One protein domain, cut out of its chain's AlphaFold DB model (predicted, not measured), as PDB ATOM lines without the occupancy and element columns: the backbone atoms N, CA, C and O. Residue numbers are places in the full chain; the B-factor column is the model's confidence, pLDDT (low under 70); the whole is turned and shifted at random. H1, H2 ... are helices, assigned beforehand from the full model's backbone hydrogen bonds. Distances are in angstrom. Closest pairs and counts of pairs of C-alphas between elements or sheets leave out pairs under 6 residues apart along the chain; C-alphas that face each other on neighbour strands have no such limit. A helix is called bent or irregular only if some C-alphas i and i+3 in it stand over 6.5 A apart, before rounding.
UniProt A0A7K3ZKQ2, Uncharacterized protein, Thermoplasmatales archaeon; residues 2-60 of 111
ATOM      1  N   ARG A   2     207.539 261.904 253.798       90.44
ATOM      2  CA  ARG A   2     207.598 261.416 255.198       90.44
ATOM      3  C   ARG A   2     208.870 260.632 255.560       90.44
ATOM      4  O   ARG A   2     209.551 261.007 256.497       90.44
ATOM      5  N   HIS A   3     209.289 259.673 254.726       91.44
ATOM      6  CA  HIS A   3     210.567 258.967 254.929       91.44
ATOM      7  C   HIS A   3     211.790 259.886 255.042       91.44
ATOM      8  O   HIS A   3     212.745 259.549 255.732       91.44
ATOM      9  N   ALA A   4     211.782 261.029 254.355       91.81
ATOM     10  CA  ALA A   4     212.867 261.992 254.452       91.81
ATOM     11  C   ALA A   4     212.813 262.768 255.775       91.81
ATOM     12  O   ALA A   4     213.870 263.019 256.342       91.81
ATOM     13  N   LEU A   5     211.621 263.094 256.294       90.94
ATOM     14  CA  LEU A   5     211.476 263.675 257.635       90.94
ATOM     15  C   LEU A   5     211.961 262.719 258.723       90.94
ATOM     16  O   LEU A   5     212.734 263.138 259.578       90.94
ATOM     17  N   ASP A   6     211.582 261.442 258.646       91.88
ATOM     18  CA  ASP A   6     212.041 260.421 259.595       91.88
ATOM     19  C   ASP A   6     213.578 260.373 259.629       91.88
ATOM     20  O   ASP A   6     214.196 260.477 260.685       91.88
ATOM     21  N   MET A   7     214.212 260.332 258.451       92.81
ATOM     22  CA  MET A   7     215.674 260.333 258.330       92.81
ATOM     23  C   MET A   7     216.335 261.626 258.823       92.81
ATOM     24  O   MET A   7     217.478 261.588 259.278       92.81
ATOM     25  N   ILE A   8     215.666 262.776 258.707       90.19
ATOM     26  CA  ILE A   8     216.156 264.042 259.272       90.19
ATOM     27  C   ILE A   8     216.143 263.968 260.800       90.19
ATOM     28  O   ILE A   8     217.132 264.354 261.419       90.19
ATOM     29  N   SER A   9     215.065 263.454 261.396       87.31
ATOM     30  CA  SER A   9     214.954 263.256 262.848       87.31
ATOM     31  C   SER A   9     216.003 262.272 263.377       87.31
ATOM     32  O   SER A   9     216.521 262.447 264.475       87.31
ATOM     33  N   GLU A  10     216.375 261.280 262.565       90.06
ATOM     34  CA  GLU A  10     217.465 260.329 262.825       90.06
ATOM     35  C   GLU A  10     218.874 260.920 262.560       90.06
ATOM     36  O   GLU A  10     219.881 260.261 262.812       90.06
ATOM     37  N   GLY A  11     218.976 262.155 262.045       82.06
ATOM     38  CA  GLY A  11     220.241 262.853 261.775       82.06
ATOM     39  C   GLY A  11     220.987 262.404 260.510       82.06
ATOM     40  O   GLY A  11     222.164 262.720 260.348       82.06
ATOM     41  N   GLY A  12     220.329 261.668 259.606       82.69
ATOM     42  CA  GLY A  12     220.981 260.894 258.542       82.69
ATOM     43  C   GLY A  12     220.429 261.087 257.128       82.69
ATOM     44  O   GLY A  12     220.587 260.188 256.295       82.69
ATOM     45  N   LEU A  13     219.769 262.211 256.815       91.00
ATOM     46  CA  LEU A  13     219.227 262.430 255.470       91.00
ATOM     47  C   LEU A  13     220.346 262.505 254.419       91.00
ATOM     48  O   LEU A  13     221.097 263.473 254.331       91.00
ATOM     49  N   THR A  14     220.401 261.491 253.561       94.00
ATOM     50  CA  THR A  14     221.293 261.427 252.400       94.00
ATOM     51  C   THR A  14     220.515 260.938 251.184       94.00
ATOM     52  O   THR A  14     219.577 260.149 251.319       94.00
ATOM     53  N   ILE A  15     220.912 261.368 249.981       93.31
ATOM     54  CA  ILE A  15     220.262 260.928 248.736       93.31
ATOM     55  C   ILE A  15     220.322 259.394 248.588       93.31
ATOM     56  O   ILE A  15     219.266 258.794 248.391       93.31
ATOM     57  N   PRO A  16     221.484 258.717 248.739       93.56
ATOM     58  CA  PRO A  16     221.541 257.261 248.599       93.56
ATOM     59  C   PRO A  16     220.710 256.529 249.660       93.56
ATOM     60  O   PRO A  16     220.060 255.532 249.345       93.56
ATOM     61  N   GLY A  17     220.697 257.035 250.900       94.25
ATOM     62  CA  GLY A  17     219.909 256.462 251.989       94.25
ATOM     63  C   GLY A  17     218.406 256.561 251.731       94.25
ATOM     64  O   GLY A  17     217.700 255.558 251.845       94.25
ATOM     65  N   LEU A  18     217.931 257.734 251.303       94.81
ATOM     66  CA  LEU A  18     216.518 257.944 250.993       94.81
ATOM     67  C   LEU A  18     216.080 257.106 249.789       94.81
ATOM     68  O   LEU A  18     215.052 256.440 249.859       94.81
ATOM     69  N   THR A  19     216.879 257.065 248.718       94.12
ATOM     70  CA  THR A  19     216.587 256.218 247.553       94.12
ATOM     71  C   THR A  19     216.492 254.749 247.953       94.12
ATOM     72  O   THR A  19     215.540 254.074 247.565       94.12
ATOM     73  N   LYS A  20     217.421 254.245 248.777       94.50
ATOM     74  CA  LYS A  20     217.378 252.861 249.271       94.50
ATOM     75  C   LYS A  20     216.099 252.578 250.068       94.50
ATOM     76  O   LYS A  20     215.489 251.535 249.850       94.50
ATOM     77  N   ARG A  21     215.688 253.500 250.946       93.69
ATOM     78  CA  ARG A  21     214.458 253.390 251.751       93.69
ATOM     79  C   ARG A  21     213.199 253.419 250.880       93.69
ATOM     80  O   ARG A  21     212.293 252.634 251.103       93.69
ATOM     81  N   CYS A  22     213.153 254.251 249.842       92.94
ATOM     82  CA  CYS A  22     212.046 254.237 248.882       92.94
ATOM     83  C   CYS A  22     212.007 252.935 248.065       92.94
ATOM     84  O   CYS A  22     210.938 252.405 247.797       92.94
ATOM     85  N   MET A  23     213.164 252.389 247.685       92.75
ATOM     86  CA  MET A  23     213.255 251.165 246.881       92.75
ATOM     87  C   MET A  23     212.998 249.871 247.659       92.75
ATOM     88  O   MET A  23     212.949 248.808 247.033       92.75
ATOM     89  N   SER A  24     212.858 249.902 248.989       93.25
ATOM     90  CA  SER A  24     212.425 248.722 249.753       93.25
ATOM     91  C   SER A  24     210.928 248.447 249.632       93.25
ATOM     92  O   SER A  24     210.521 247.313 249.858       93.25
ATOM     93  N   ASP A  25     210.139 249.452 249.253       93.25
ATOM     94  CA  ASP A  25     208.709 249.315 248.997       93.25
ATOM     95  C   ASP A  25     208.473 248.726 247.585       93.25
ATOM     96  O   ASP A  25     208.945 249.312 246.600       93.25
ATOM     97  N   PRO A  26     207.794 247.568 247.454       91.75
ATOM     98  CA  PRO A  26     207.488 246.955 246.161       91.75
ATOM     99  C   PRO A  26     206.693 247.860 245.211       91.75
ATOM    100  O   PRO A  26     206.986 247.871 244.010       91.75
ATOM    101  N   ASP A  27     205.752 248.650 245.731       91.00
ATOM    102  CA  ASP A  27     204.871 249.498 244.923       91.00
ATOM    103  C   ASP A  27     205.657 250.665 244.326       91.00
ATOM    104  O   ASP A  27     205.537 250.977 243.141       91.00
ATOM    105  N   ILE A  28     206.572 251.251 245.103       91.06
ATOM    106  CA  ILE A  28     207.471 252.312 244.632       91.06
ATOM    107  C   ILE A  28     208.536 251.746 243.681       91.06
ATOM    108  O   ILE A  28     208.899 252.386 242.687       91.06
ATOM    109  N   ARG A  29     209.041 250.536 243.957       92.00
ATOM    110  CA  ARG A  29     210.067 249.875 243.137       92.00
ATOM    111  C   ARG A  29     209.594 249.636 241.703       92.00
ATOM    112  O   ARG A  29     210.419 249.733 240.792       92.00
ATOM    113  N   SER A  30     208.297 249.394 241.492       92.25
ATOM    114  CA  SER A  30     207.700 249.281 240.150       92.25
ATOM    115  C   SER A  30     208.024 250.491 239.252       92.25
ATOM    116  O   SER A  30     208.246 250.335 238.053       92.25
ATOM    117  N   ASN A  31     208.183 251.676 239.857       90.19
ATOM    118  CA  ASN A  31     208.526 252.943 239.214       90.19
ATOM    119  C   ASN A  31     209.928 253.449 239.613       90.19
ATOM    120  O   ASN A  31     210.153 254.651 239.788       90.19
ATOM    121  N   GLY A  32     210.903 252.542 239.739       91.19
ATOM    122  CA  GLY A  32     212.214 252.817 240.344       91.19
ATOM    123  C   GLY A  32     212.975 254.038 239.803       91.19
ATOM    124  O   GLY A  32     213.608 254.761 240.578       91.19
ATOM    125  N   LYS A  33     212.880 254.329 238.496       92.56
ATOM    126  CA  LYS A  33     213.503 255.524 237.896       92.56
ATOM    127  C   LYS A  33     212.868 256.818 238.415       92.56
ATOM    128  O   LYS A  33     213.587 257.707 238.863       92.56
ATOM    129  N   ALA A  34     211.538 256.915 238.376       91.19
ATOM    130  CA  ALA A  34     210.809 258.091 238.852       91.19
ATOM    131  C   ALA A  34     210.998 258.284 240.362       91.19
ATOM    132  O   ALA A  34     211.256 259.394 240.825       91.19
ATOM    133  N   ALA A  35     210.970 257.188 241.117       92.56
ATOM    134  CA  ALA A  35     211.190 257.205 242.553       92.56
ATOM    135  C   ALA A  35     212.602 257.676 242.941       92.56
ATOM    136  O   ALA A  35     212.748 258.461 243.874       92.56
ATOM    137  N   SER A  36     213.639 257.256 242.208       93.12
ATOM    138  CA  SER A  36     215.020 257.700 242.455       93.12
ATOM    139  C   SER A  36     215.202 259.199 242.190       93.12
ATOM    140  O   SER A  36     215.833 259.900 242.983       93.12
ATOM    141  N   GLU A  37     214.612 259.712 241.106       93.69
ATOM    142  CA  GLU A  37     214.624 261.146 240.795       93.69
ATOM    143  C   GLU A  37     213.847 261.963 241.834       93.69
ATOM    144  O   GLU A  37     214.316 263.013 242.285       93.69
ATOM    145  N   LEU A  38     212.684 261.471 242.270       93.50
ATOM    146  CA  LEU A  38     211.895 262.119 243.315       93.50
ATOM    147  C   LEU A  38     212.638 262.133 244.656       93.50
ATOM    148  O   LEU A  38     212.705 263.180 245.297       93.50
ATOM    149  N   ALA A  39     213.250 261.018 245.062       94.75
ATOM    150  CA  ALA A  39     214.047 260.937 246.286       94.75
ATOM    151  C   ALA A  39     215.189 261.965 246.279       94.75
ATOM    152  O   ALA A  39     215.382 262.694 247.254       94.75
ATOM    153  N   LYS A  40     215.896 262.104 245.151       93.94
ATOM    154  CA  LYS A  40     216.938 263.125 244.979       93.94
ATOM    155  C   LYS A  40     216.392 264.547 245.151       93.94
ATOM    156  O   LYS A  40     217.010 265.346 245.862       93.94
ATOM    157  N   LYS A  41     215.253 264.867 244.525       93.19
ATOM    158  CA  LYS A  41     214.597 266.181 244.654       93.19
ATOM    159  C   LYS A  41     214.200 266.464 246.105       93.19
ATOM    160  O   LYS A  41     214.638 267.470 246.651       93.19
ATOM    161  N   VAL A  42     213.478 265.540 246.739       94.31
ATOM    162  CA  VAL A  42     212.998 265.668 248.126       94.31
ATOM    163  C   VAL A  42     214.152 265.849 249.109       94.31
ATOM    164  O   VAL A  42     214.100 266.743 249.950       94.31
ATOM    165  N   ALA A  43     215.214 265.042 248.997       93.31
ATOM    166  CA  ALA A  43     216.373 265.170 249.878       93.31
ATOM    167  C   ALA A  43     217.058 266.536 249.722       93.31
ATOM    168  O   ALA A  43     217.429 267.158 250.716       93.31
ATOM    169  N   THR A  44     217.202 267.022 248.485       91.88
ATOM    170  CA  THR A  44     217.803 268.337 248.202       91.88
ATOM    171  C   THR A  44     216.946 269.476 248.754       91.88
ATOM    172  O   THR A  44     217.476 270.428 249.320       91.88
ATOM    173  N   GLU A  45     215.630 269.384 248.584       90.44
ATOM    174  CA  GLU A  45     214.678 270.418 248.976       90.44
ATOM    175  C   GLU A  45     214.565 270.534 250.495       90.44
ATOM    176  O   GLU A  45     214.861 271.592 251.043       90.44
ATOM    177  N   LEU A  46     214.290 269.429 251.196       90.44
ATOM    178  CA  LEU A  46     214.180 269.442 252.657       90.44
ATOM    179  C   LEU A  46     215.496 269.801 253.354       90.44
ATOM    180  O   LEU A  46     215.473 270.366 254.447       90.44
ATOM    181  N   SER A  47     216.644 269.532 252.722       87.94
ATOM    182  CA  SER A  47     217.942 269.995 253.234       87.94
ATOM    183  C   SER A  47     218.061 271.523 253.230       87.94
ATOM    184  O   SER A  47     218.762 272.075 254.074       87.94
ATOM    185  N   ARG A  48     217.382 272.207 252.299       89.00
ATOM    186  CA  ARG A  48     217.357 273.676 252.177       89.00
ATOM    187  C   ARG A  48     216.219 274.319 252.970       89.00
ATOM    188  O   ARG A  48     216.344 275.478 253.347       89.00
ATOM    189  N   THR A  49     215.137 273.590 253.228       88.44
ATOM    190  CA  THR A  49     214.031 274.050 254.075       88.44
ATOM    191  C   THR A  49     214.496 274.201 255.522       88.44
ATOM    192  O   THR A  49     215.172 273.310 256.056       88.44
ATOM    193  N   SER A  50     214.126 275.314 256.164       90.44
ATOM    194  CA  SER A  50     214.465 275.555 257.568       90.44
ATOM    195  C   SER A  50     213.814 274.509 258.481       90.44
ATOM    196  O   SER A  50     212.714 274.038 258.175       90.44
ATOM    197  N   PRO A  51     214.476 274.105 259.583       87.31
ATOM    198  CA  PRO A  51     213.976 273.050 260.458       87.31
ATOM    199  C   PRO A  51     212.535 273.269 260.926       87.31
ATOM    200  O   PRO A  51     211.758 272.317 260.890       87.31
ATOM    201  N   GLU A  52     212.156 274.502 261.280       90.06
ATOM    202  CA  GLU A  52     210.799 274.811 261.747       90.06
ATOM    203  C   GLU A  52     209.708 274.633 260.677       90.06
ATOM    204  O   GLU A  52     208.563 274.350 261.015       90.06
ATOM    205  N   ASN A  53     210.058 274.727 259.391       89.50
ATOM    206  CA  ASN A  53     209.095 274.673 258.286       89.50
ATOM    207  C   ASN A  53     208.973 273.285 257.640       89.50
ATOM    208  O   ASN A  53     208.054 273.049 256.859       89.50
ATOM    209  N   ARG A  54     209.883 272.350 257.942       89.25
ATOM    210  CA  ARG A  54     209.925 271.023 257.297       89.25
ATOM    211  C   ARG A  54     208.666 270.202 257.541       89.25
ATOM    212  O   ARG A  54     208.137 269.628 256.597       89.25
ATOM    213  N   THR A  55     208.199 270.139 258.786       89.12
ATOM    214  CA  THR A  55     206.998 269.368 259.138       89.12
ATOM    215  C   THR A  55     205.760 269.993 258.514       89.12
ATOM    216  O   THR A  55     205.025 269.306 257.811       89.12
ATOM    217  N   ALA A  56     205.599 271.311 258.670       88.50
ATOM    218  CA  ALA A  56     204.484 272.050 258.087       88.50
ATOM    219  C   ALA A  56     204.401 271.856 256.564       88.50
ATOM    220  O   ALA A  56     203.321 271.613 256.042       88.50
ATOM    221  N   ALA A  57     205.538 271.875 255.860       86.31
ATOM    222  CA  ALA A  57     205.579 271.655 254.416       86.31
ATOM    223  C   ALA A  57     205.131 270.243 253.988       86.31
ATOM    224  O   ALA A  57     204.609 270.083 252.894       86.31
ATOM    225  N   VAL A  58     205.342 269.215 254.816       88.75
ATOM    226  CA  VAL A  58     204.992 267.821 254.475       88.75
ATOM    227  C   VAL A  58     203.578 267.446 254.916       88.75
ATOM    228  O   VAL A  58     202.987 266.530 254.345       88.75
ATOM    229  N   GLU A  59     203.051 268.107 255.943       90.62
ATOM    230  CA  GLU A  59     201.708 267.855 256.478       90.62
ATOM    231  C   GLU A  59     200.629 268.750 255.860       90.62
ATOM    232  O   GLU A  59     199.443 268.505 256.075       90.62
ATOM    233  N   LEU A  60     201.022 269.763 255.082       91.50
ATOM    234  CA  LEU A  60     200.099 270.660 254.398       91.50
ATOM    235  C   LEU A  60     199.206 269.897 253.410       91.50
ATOM    236  O   LEU A  60     199.689 269.187 252.527       91.50
TER     237      LEU A  60
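Overview. This is residues 2 to 60 of the 111 residues of an uncharacterized protein of Thermoplasmatales archaeon (UniProt A0A7K3ZKQ2). One long helix, H4, runs along the longest axis, and two shorter helices, H2 and H1, cross it obliquely on one side. H5 folds back after the far end of H4 and runs alongside H1, while the short H3 sits by the first turns of H4, at the other end of the model. The printed part has 59 residues with five named helices, in the order H1, H2, H3, H4, H5, and no named strand; the class is all helix. The whole is compact, with a radius of gyration of the C-alphas of 11.3 A, and spans 33 by 23 by 15 A.

Arrangement. H4, residues 32 to 48, touches H2, residues 15 to 22, with 14 pairs of C-alphas within 8 A. Their closest C-alphas are those of Ile 15 and Lys 40, 5.5 A apart, and they run opposite ways at a steep tilt of 54 degrees. H1, residues 2 to 9, only just touches H4, with 3 pairs of C-alphas within 8 A, and H4 touches it with residues 42 to 46 alone; the closest C-alphas are those of Ala 4 and Ala 43, 6.6 A apart. These two run the same way at a steep tilt of 41 degrees. H1 also touches H2, with the C-alphas of Ala 4 and Leu 18 closest at 6.5 A, opposite ways at a steep tilt of 49 degrees. H5, residues 51 to 59, only just touches H1, with 3 pairs of C-alphas within 8 A; Arg 2 and Val 58 have the closest C-alphas, 7.0 A apart, and the two run opposite ways at a shallow tilt of 19 degrees. H1 is the hub, touching three helices. The packing is mostly crossed: of 4 touching pairs, 1 is at a shallow tilt. H5 is close to H4 but not clearly touching, with the C-alphas of Leu 46 and Arg 54 closest at 6.5 A. H3, residues 26 to 29, is likewise close to H4 but not clearly touching, with the C-alphas of Ile 28 and Ala 35 closest at 6.5 A. H3 and H5 are apart. In H1, H2 and H4 every O i to N i+4 pair is within hydrogen-bond range, in H5 3 of 5 are, and H3 is too short for such a pair.

Along the chain. H4 is 24.5 A long, from C-alpha 32 at (212.214, 252.817, 240.344) to C-alpha 48 at (217.357, 273.676, 252.177). H5 is 13.9 A long and irregular: C-alphas 52 and 55 are 7.1 A apart. H1 measures 10.8 A, beginning at C-alpha 2 at (207.598, 261.416, 255.198); H2 measures 10.6 A and H3 4.9 A.

Size, cuts and confidence. The C-alphas of Ser 30 and Glu 52 are the two farthest apart, at 33.6 A. The printed part has no cut, and its four links are tight. Mean pLDDT of the printed part is 91.2, and no printed residue is under 70.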